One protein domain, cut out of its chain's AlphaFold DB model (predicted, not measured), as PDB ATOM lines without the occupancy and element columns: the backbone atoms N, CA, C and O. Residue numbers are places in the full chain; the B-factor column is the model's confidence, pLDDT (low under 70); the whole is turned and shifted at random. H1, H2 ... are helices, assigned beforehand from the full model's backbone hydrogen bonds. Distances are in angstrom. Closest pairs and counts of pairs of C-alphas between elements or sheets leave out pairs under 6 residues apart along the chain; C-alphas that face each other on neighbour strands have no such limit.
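AT A GLANCE: This is residues 220 to 276 of the 280 residues of the protein "Phosphogluconate dehydrogenase (NADP(+)-dependent, decarboxylating)" of Hordeum vulgare subsp. vulgare (UniProt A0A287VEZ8). Two helices of 11 residues each, H1 and H2, lie side by side as a helical hairpin, and a long unnamed stretch, residues 250 to 270, loops beyond the end of the hairpin where H1 begins and H2 ends. From there a tail, residues 263 to 276, sticks out free of the body and holds the very short H3 near its tip. The printed part has 57 residues, with three named helices in the order H1, H2, H3 and no named strand; the class is all helix, though under half of the residues, 26 of 57, are in named elements. The whole is loose, with a radius of gyration of the C-alphas of 14.0 A, and its outline is flat, spanning 36 by 35 by 15 A, while the body without the tail spans 36 by 17 by 11 A.

HOW THE PARTS SIT: H1, residues 221 to 231, touches H2, residues 239 to 249, with 22 pairs of C-alphas within 8 A. Their closest C-alphas, those of Gln 225 and Ala 245, are 4.5 A apart, and their centres are 8.6 A apart. The two run opposite ways at a shallow tilt of 23 degrees and form a helical hairpin. H3, residues 271 to 274, touches no helix: it is apart from both H1 and H2. In H1 every pair of O i and N i+4 is within hydrogen-bond range; in H2 6 of 7 are. H3 is too short for such a pair, but its one pair of O i and N i+3 is within range.

IN THESE COORDINATES: H1 begins at C-alpha 221, at (43.910, -41.389, 41.986), and is 15.2 A long from first to last C-alpha. H2 begins at C-alpha 239, at (28.047, -31.473, 44.793), and ends at C-alpha 249, at (42.773, -36.860, 47.456), a length of 15.9 A. H3, four residues from Glu 271 to Cys 274, ends at C-alpha 274, at (14.919, -49.151, 48.727).

THE WHOLE: The two C-alphas farthest apart, those of Glu 256 and Gln 276, are 39.4 A apart, and the first and last printed C-alphas, those of Thr 220 and Gln 276, are 35.0 A apart. The printed part has no cut. The link from H1 to H2, 7 residues, is short, and the link from H2 to H3, residues 250 to 270, is long. Residues 263 to 276, of which 271 to 274 belong to H3, stand free. The mean pLDDT of the printed part is 83.6; residues 266 to 276 of this predicted model are under 70, and the mean of H3 is 46.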
ATOM      1  N   THR A 220      45.685 -43.009  37.712       95.75
ATOM      2  CA  THR A 220      45.995 -42.923  39.142       95.75
ATOM      3  C   THR A 220      44.944 -42.086  39.877       95.75
ATOM      4  O   THR A 220      44.206 -41.322  39.263       95.75
ATOM      5  N   ASN A 221      44.882 -42.177  41.209       94.12
ATOM      6  CA  ASN A 221      43.910 -41.389  41.986       94.12
ATOM      7  C   ASN A 221      44.169 -39.878  41.857       94.12
ATOM      8  O   ASN A 221      43.226 -39.099  41.816       94.12
ATOM      9  N   GLY A 222      45.434 -39.469  41.700       95.19
ATOM     10  CA  GLY A 222      45.775 -38.074  41.415       95.19
ATOM     11  C   GLY A 222      45.254 -37.593  40.055       95.19
ATOM     12  O   GLY A 222      44.773 -36.470  39.949       95.19
ATOM     13  N   GLU A 223      45.297 -38.436  39.022       97.19
ATOM     14  CA  GLU A 223      44.719 -38.107  37.708       97.19
ATOM     15  C   GLU A 223      43.187 -38.118  37.749       97.19
ATOM     16  O   GLU A 223      42.559 -37.226  37.184       97.19
ATOM     17  N   LEU A 224      42.577 -39.072  38.463       96.88
ATOM     18  CA  LEU A 224      41.128 -39.104  38.685       96.88
ATOM     19  C   LEU A 224      40.647 -37.829  39.384       96.88
ATOM     20  O   LEU A 224      39.710 -37.195  38.905       96.88
ATOM     21  N   GLN A 225      41.329 -37.397  40.449       96.69
ATOM     22  CA  GLN A 225      41.040 -36.126  41.112       96.69
ATOM     23  C   GLN A 225      41.031 -34.967  40.108       96.69
ATOM     24  O   GLN A 225      40.100 -34.169  40.104       96.69
ATOM     25  N   GLN A 226      42.052 -34.871  39.249       97.06
ATOM     26  CA  GLN A 226      42.147 -33.793  38.261       97.06
ATOM     27  C   GLN A 226      41.001 -33.833  37.244       97.06
ATOM     28  O   GLN A 226      40.444 -32.785  36.930       97.06
ATOM     29  N   VAL A 227      40.625 -35.023  36.762       97.25
ATOM     30  CA  VAL A 227      39.507 -35.192  35.821       97.25
ATOM     31  C   VAL A 227      38.189 -34.739  36.447       97.25
ATOM     32  O   VAL A 227      37.504 -33.900  35.868       97.25
ATOM     33  N   PHE A 228      37.854 -35.231  37.643       97.00
ATOM     34  CA  PHE A 228      36.607 -34.861  38.319       97.00
ATOM     35  C   PHE A 228      36.592 -33.381  38.738       97.00
ATOM     36  O   PHE A 228      35.570 -32.714  38.591       97.00
ATOM     37  N   ALA A 229      37.733 -32.825  39.164       96.56
ATOM     38  CA  ALA A 229      37.858 -31.397  39.457       96.56
ATOM     39  C   ALA A 229      37.677 -30.516  38.210       96.56
ATOM     40  O   ALA A 229      37.196 -29.390  38.318       96.56
ATOM     41  N   GLU A 230      38.065 -31.001  37.027       97.06
ATOM     42  CA  GLU A 230      37.832 -30.294  35.768       97.06
ATOM     43  C   GLU A 230      36.374 -30.405  35.315       97.06
ATOM     44  O   GLU A 230      35.773 -29.400  34.940       97.06
ATOM     45  N   TRP A 231      35.768 -31.591  35.421       97.06
ATOM     46  CA  TRP A 231      34.339 -31.786  35.150       97.06
ATOM     47  C   TRP A 231      33.458 -30.882  36.012       97.06
ATOM     48  O   TRP A 231      32.487 -30.317  35.507       97.06
ATOM     49  N   ASN A 232      33.853 -30.654  37.268       96.00
ATOM     50  CA  ASN A 232      33.134 -29.772  38.180       96.00
ATOM     51  C   ASN A 232      33.204 -28.279  37.804       96.00
ATOM     52  O   ASN A 232      32.543 -27.463  38.431       96.00
ATOM     53  N   LYS A 233      33.998 -27.883  36.802       94.69
ATOM     54  CA  LYS A 233      34.025 -26.500  36.281       94.69
ATOM     55  C   LYS A 233      33.146 -26.314  35.045       94.69
ATOM     56  O   LYS A 233      33.008 -25.189  34.566       94.69
ATOM     57  N   GLY A 234      32.621 -27.407  34.496       93.75
ATOM     58  CA  GLY A 234      31.833 -27.425  33.270       93.75
ATOM     59  C   GLY A 234      30.375 -27.789  33.523       93.75
ATOM     60  O   GLY A 234      29.788 -27.445  34.543       93.75
ATOM     61  N   GLU A 235      29.791 -28.518  32.575       92.38
ATOM     62  CA  GLU A 235      28.375 -28.912  32.596       92.38
ATOM     63  C   GLU A 235      28.023 -29.881  33.736       92.38
ATOM     64  O   GLU A 235      26.856 -29.996  34.099       92.38
ATOM     65  N   LEU A 236      29.021 -30.554  34.319       93.25
ATOM     66  CA  LEU A 236      28.855 -31.507  35.421       93.25
ATOM     67  C   LEU A 236      29.066 -30.876  36.806       93.25
ATOM     68  O   LEU A 236      29.176 -31.613  37.790       93.25
ATOM     69  N   LEU A 237      29.127 -29.537  36.896       93.12
ATOM     70  CA  LEU A 237      29.201 -28.811  38.166       93.12
ATOM     71  C   LEU A 237      28.090 -29.289  39.112       93.12
ATOM     72  O   LEU A 237      26.911 -29.004  38.907       93.12
ATOM     73  N   SER A 238      28.475 -30.028  40.150       92.69
ATOM     74  CA  SER A 238      27.548 -30.613  41.113       92.69
ATOM     75  C   SER A 238      28.265 -31.033  42.391       92.69
ATOM     76  O   SER A 238      29.444 -31.386  42.387       92.69
ATOM     77  N   PHE A 239      27.517 -31.061  43.494       91.38
ATOM     78  CA  PHE A 239      28.047 -31.473  44.793       91.38
ATOM     79  C   PHE A 239      28.636 -32.895  44.771       91.38
ATOM     80  O   PHE A 239      29.699 -33.125  45.338       91.38
ATOM     81  N   LEU A 240      27.988 -33.851  44.088       93.62
ATOM     82  CA  LEU A 240      28.478 -35.234  44.016       93.62
ATOM     83  C   LEU A 240      29.803 -35.347  43.249       93.62
ATOM     84  O   LEU A 240      30.679 -36.115  43.649       93.62
ATOM     85  N   VAL A 241      29.981 -34.572  42.178       94.88
ATOM     86  CA  VAL A 241      31.239 -34.535  41.416       94.88
ATOM     87  C   VAL A 241      32.348 -33.867  42.233       94.88
ATOM     88  O   VAL A 241      33.470 -34.374  42.250       94.88
ATOM     89  N   GLU A 242      32.032 -32.792  42.960       93.69
ATOM     90  CA  GLU A 242      32.956 -32.112  43.876       93.69
ATOM     91  C   GLU A 242      33.505 -33.064  44.947       93.69
ATOM     92  O   GLU A 242      34.714 -33.294  45.007       93.69
ATOM     93  N   ILE A 243      32.625 -33.701  45.730       93.00
ATOM     94  CA  ILE A 243      33.067 -34.620  46.789       93.00
ATOM     95  C   ILE A 243      33.791 -35.843  46.217       93.00
ATOM     96  O   ILE A 243      34.673 -36.393  46.869       93.00
ATOM     97  N   THR A 244      33.459 -36.266  44.993       94.94
ATOM     98  CA  THR A 244      34.160 -37.366  44.321       94.94
ATOM     99  C   THR A 244      35.605 -36.980  44.008       94.94
ATOM    100  O   THR A 244      36.517 -37.767  44.264       94.94
ATOM    101  N   ALA A 245      35.838 -35.756  43.521       94.31
ATOM    102  CA  ALA A 245      37.189 -35.239  43.331       94.31
ATOM    103  C   ALA A 245      37.961 -35.207  44.661       94.31
ATOM    104  O   ALA A 245      39.100 -35.680  44.726       94.31
ATOM    105  N   ASP A 246      37.327 -34.723  45.731       93.38
ATOM    106  CA  ASP A 246      37.943 -34.646  47.056       93.38
ATOM    107  C   ASP A 246      38.289 -36.028  47.620       93.38
ATOM    108  O   ASP A 246      39.399 -36.211  48.128       93.38
ATOM    109  N   ILE A 247      37.407 -37.024  47.469       93.81
ATOM    110  CA  ILE A 247      37.619 -38.407  47.933       93.81
ATOM    111  C   ILE A 247      38.918 -38.996  47.370       93.81
ATOM    112  O   ILE A 247      39.672 -39.633  48.112       93.81
ATOM    113  N   PHE A 248      39.234 -38.751  46.095       93.06
ATOM    114  CA  PHE A 248      40.471 -39.251  45.485       93.06
ATOM    115  C   PHE A 248      41.747 -38.640  46.083       93.06
ATOM    116  O   PHE A 248      42.826 -39.214  45.929       93.06
ATOM    117  N   SER A 249      41.643 -37.510  46.785       91.19
ATOM    118  CA  SER A 249      42.773 -36.860  47.456       91.19
ATOM    119  C   SER A 249      43.031 -37.382  48.877       91.19
ATOM    120  O   SER A 249      44.115 -37.160  49.429       91.19
ATOM    121  N   ILE A 250      42.069 -38.104  49.468       91.44
ATOM    122  CA  ILE A 250      42.139 -38.556  50.859       91.44
ATOM    123  C   ILE A 250      43.136 -39.711  50.983       91.44
ATOM    124  O   ILE A 250      42.923 -40.821  50.484       91.44
ATOM    125  N   LYS A 251      44.238 -39.446  51.686       89.94
ATOM    126  CA  LYS A 251      45.223 -40.468  52.058       89.94
ATOM    127  C   LYS A 251      44.696 -41.322  53.201       89.94
ATOM    128  O   LYS A 251      43.979 -40.822  54.062       89.94
ATOM    129  N   ASP A 252      45.082 -42.592  53.208       88.81
ATOM    130  CA  ASP A 252      44.818 -43.447  54.360       88.81
ATOM    131  C   ASP A 252      45.653 -42.982  55.565       88.81
ATOM    132  O   ASP A 252      46.853 -42.731  55.443       88.81
ATOM    133  N   ASP A 253      45.019 -42.848  56.728       86.75
ATOM    134  CA  ASP A 253      45.676 -42.463  57.979       86.75
ATOM    135  C   ASP A 253      46.278 -43.672  58.716       86.75
ATOM    136  O   ASP A 253      47.096 -43.496  59.624       86.75
ATOM    137  N   GLN A 254      45.940 -44.897  58.293       85.00
ATOM    138  CA  GLN A 254      46.439 -46.150  58.873       85.00
ATOM    139  C   GLN A 254      47.536 -46.838  58.047       85.00
ATOM    140  O   GLN A 254      48.050 -47.884  58.453       85.00
ATOM    141  N   GLY A 255      47.941 -46.276  56.904       81.81
ATOM    142  CA  GLY A 255      48.986 -46.864  56.069       81.81
ATOM    143  C   GLY A 255      49.241 -46.123  54.761       81.81
ATOM    144  O   GLY A 255      48.766 -45.018  54.537       81.81
ATOM    145  N   GLU A 256      50.011 -46.743  53.867       83.94
ATOM    146  CA  GLU A 256      50.319 -46.157  52.557       83.94
ATOM    147  C   GLU A 256      49.137 -46.274  51.583       83.94
ATOM    148  O   GLU A 256      48.383 -47.250  51.622       83.94
ATOM    149  N   GLY A 257      49.009 -45.303  50.677       86.62
ATOM    150  CA  GLY A 257      47.967 -45.265  49.648       86.62
ATOM    151  C   GLY A 257      46.808 -44.326  49.983       86.62
ATOM    152  O   GLY A 257      46.926 -43.428  50.820       86.62
ATOM    153  N   TYR A 258      45.694 -44.513  49.283       89.25
ATOM    154  CA  TYR A 258      44.501 -43.679  49.404       89.25
ATOM    155  C   TYR A 258      43.384 -44.432  50.113       89.25
ATOM    156  O   TYR A 258      43.263 -45.650  49.973       89.25
ATOM    157  N   LEU A 259      42.550 -43.695  50.845       88.50
ATOM    158  CA  LEU A 259      41.455 -44.275  51.615       88.50
ATOM    159  C   LEU A 259      40.466 -45.017  50.707       88.50
ATOM    160  O   LEU A 259      40.072 -46.137  51.016       88.50
ATOM    161  N   VAL A 260      40.130 -44.427  49.554       87.94
ATOM    162  CA  VAL A 260      39.165 -44.984  48.589       87.94
ATOM    163  C   VAL A 260      39.529 -46.394  48.105       87.94
ATOM    164  O   VAL A 260      38.638 -47.208  47.881       87.94
ATOM    165  N   ASP A 261      40.821 -46.729  48.034       87.06
ATOM    166  CA  ASP A 261      41.291 -48.049  47.592       87.06
ATOM    167  C   ASP A 261      41.156 -49.126  48.688       87.06
ATOM    168  O   ASP A 261      41.272 -50.320  48.412       87.06
ATOM    169  N   LYS A 262      40.939 -48.713  49.943       85.38
ATOM    170  CA  LYS A 262      40.845 -49.594  51.120       85.38
ATOM    171  C   LYS A 262      39.418 -49.760  51.635       85.38
ATOM    172  O   LYS A 262      39.176 -50.618  52.485       85.38
ATOM    173  N   VAL A 263      38.474 -48.966  51.128       83.44
ATOM    174  CA  VAL A 263      37.054 -49.088  51.471       83.44
ATOM    175  C   VAL A 263      36.508 -50.403  50.895       83.44
ATOM    176  O   VAL A 263      36.655 -50.658  49.697       83.44
ATOM    177  N   PRO A 264      35.862 -51.260  51.709       75.75
ATOM    178  CA  PRO A 264      35.201 -52.453  51.198       75.75
ATOM    179  C   PRO A 264      34.160 -52.083  50.139       75.75
ATOM    180  O   PRO A 264      33.299 -51.241  50.384       75.75
ATOM    181  N   GLN A 265      34.191 -52.751  48.985       70.81
ATOM    182  CA  GLN A 265      33.217 -52.550  47.905       70.81
ATOM    183  C   GLN A 265      31.867 -53.199  48.251       70.81
ATOM    184  O   GLN A 265      31.474 -54.222  47.694       70.81
ATOM    185  N   ARG A 266      31.177 -52.637  49.244       62.47
ATOM    186  CA  ARG A 266      29.814 -52.997  49.638       62.47
ATOM    187  C   ARG A 266      29.033 -51.714  49.876       62.47
ATOM    188  O   ARG A 266      29.285 -51.018  50.854       62.47
ATOM    189  N   ALA A 267      28.095 -51.414  48.982       63.28
ATOM    190  CA  ALA A 267      27.135 -50.342  49.191       63.28
ATOM    191  C   ALA A 267      26.014 -50.834  50.121       63.28
ATOM    192  O   ALA A 267      25.466 -51.918  49.919       63.28
ATOM    193  N   GLU A 268      25.677 -50.048  51.142       56.81
ATOM    194  CA  GLU A 268      24.501 -50.282  51.982       56.81
ATOM    195  C   GLU A 268      23.352 -49.385  51.509       56.81
ATOM    196  O   GLU A 268      23.487 -48.162  51.489       56.81
ATOM    197  N   GLY A 269      22.206 -49.977  51.163       48.00
ATOM    198  CA  GLY A 269      20.969 -49.229  50.936       48.00
ATOM    199  C   GLY A 269      20.306 -48.869  52.265       48.00
ATOM    200  O   GLY A 269      20.172 -49.716  53.150       48.00
ATOM    201  N   ARG A 270      19.873 -47.615  52.426       52.12
ATOM    202  CA  ARG A 270      18.986 -47.212  53.534       52.12
ATOM    203  C   ARG A 270      17.553 -47.112  53.021       52.12
ATOM    204  O   ARG A 270      17.346 -46.809  51.851       52.12
ATOM    205  N   GLU A 271      16.580 -47.323  53.911       47.56
ATOM    206  CA  GLU A 271      15.140 -47.462  53.605       47.56
ATOM    207  C   GLU A 271      14.626 -46.468  52.543       47.56
ATOM    208  O   GLU A 271      13.929 -46.874  51.622       47.56
ATOM    209  N   GLY A 272      15.064 -45.202  52.589       48.09
ATOM    210  CA  GLY A 272      14.677 -44.152  51.639       48.09
ATOM    211  C   GLY A 272      15.016 -44.387  50.157       48.09
ATOM    212  O   GLY A 272      14.339 -43.801  49.318       48.09
ATOM    213  N   GLY A 273      16.039 -45.187  49.836       43.50
ATOM    214  CA  GLY A 273      16.373 -45.594  48.463       43.50
ATOM    215  C   GLY A 273      15.669 -46.892  48.054       43.50
ATOM    216  O   GLY A 273      15.127 -46.983  46.959       43.50
ATOM    217  N   CYS A 274      15.567 -47.857  48.980       45.94
ATOM    218  CA  CYS A 274      14.919 -49.151  48.727       45.94
ATOM    219  C   CYS A 274      13.410 -49.050  48.451       45.94
ATOM    220  O   CYS A 274      12.846 -49.960  47.854       45.94
ATOM    221  N   PHE A 275      12.730 -47.977  48.875       47.12
ATOM    222  CA  PHE A 275      11.295 -47.806  48.603       47.12
ATOM    223  C   PHE A 275      10.955 -47.664  47.109       47.12
ATOM    224  O   PHE A 275       9.792 -47.822  46.741       47.12
ATOM    225  N   GLN A 276      11.939 -47.368  46.255       47.69
ATOM    226  CA  GLN A 276      11.743 -47.303  44.805       47.69
ATOM    227  C   GLN A 276      11.883 -48.664  44.111       47.69
ATOM    228  O   GLN A 276      11.390 -48.827  42.995       47.69
TER     229      GLN A 276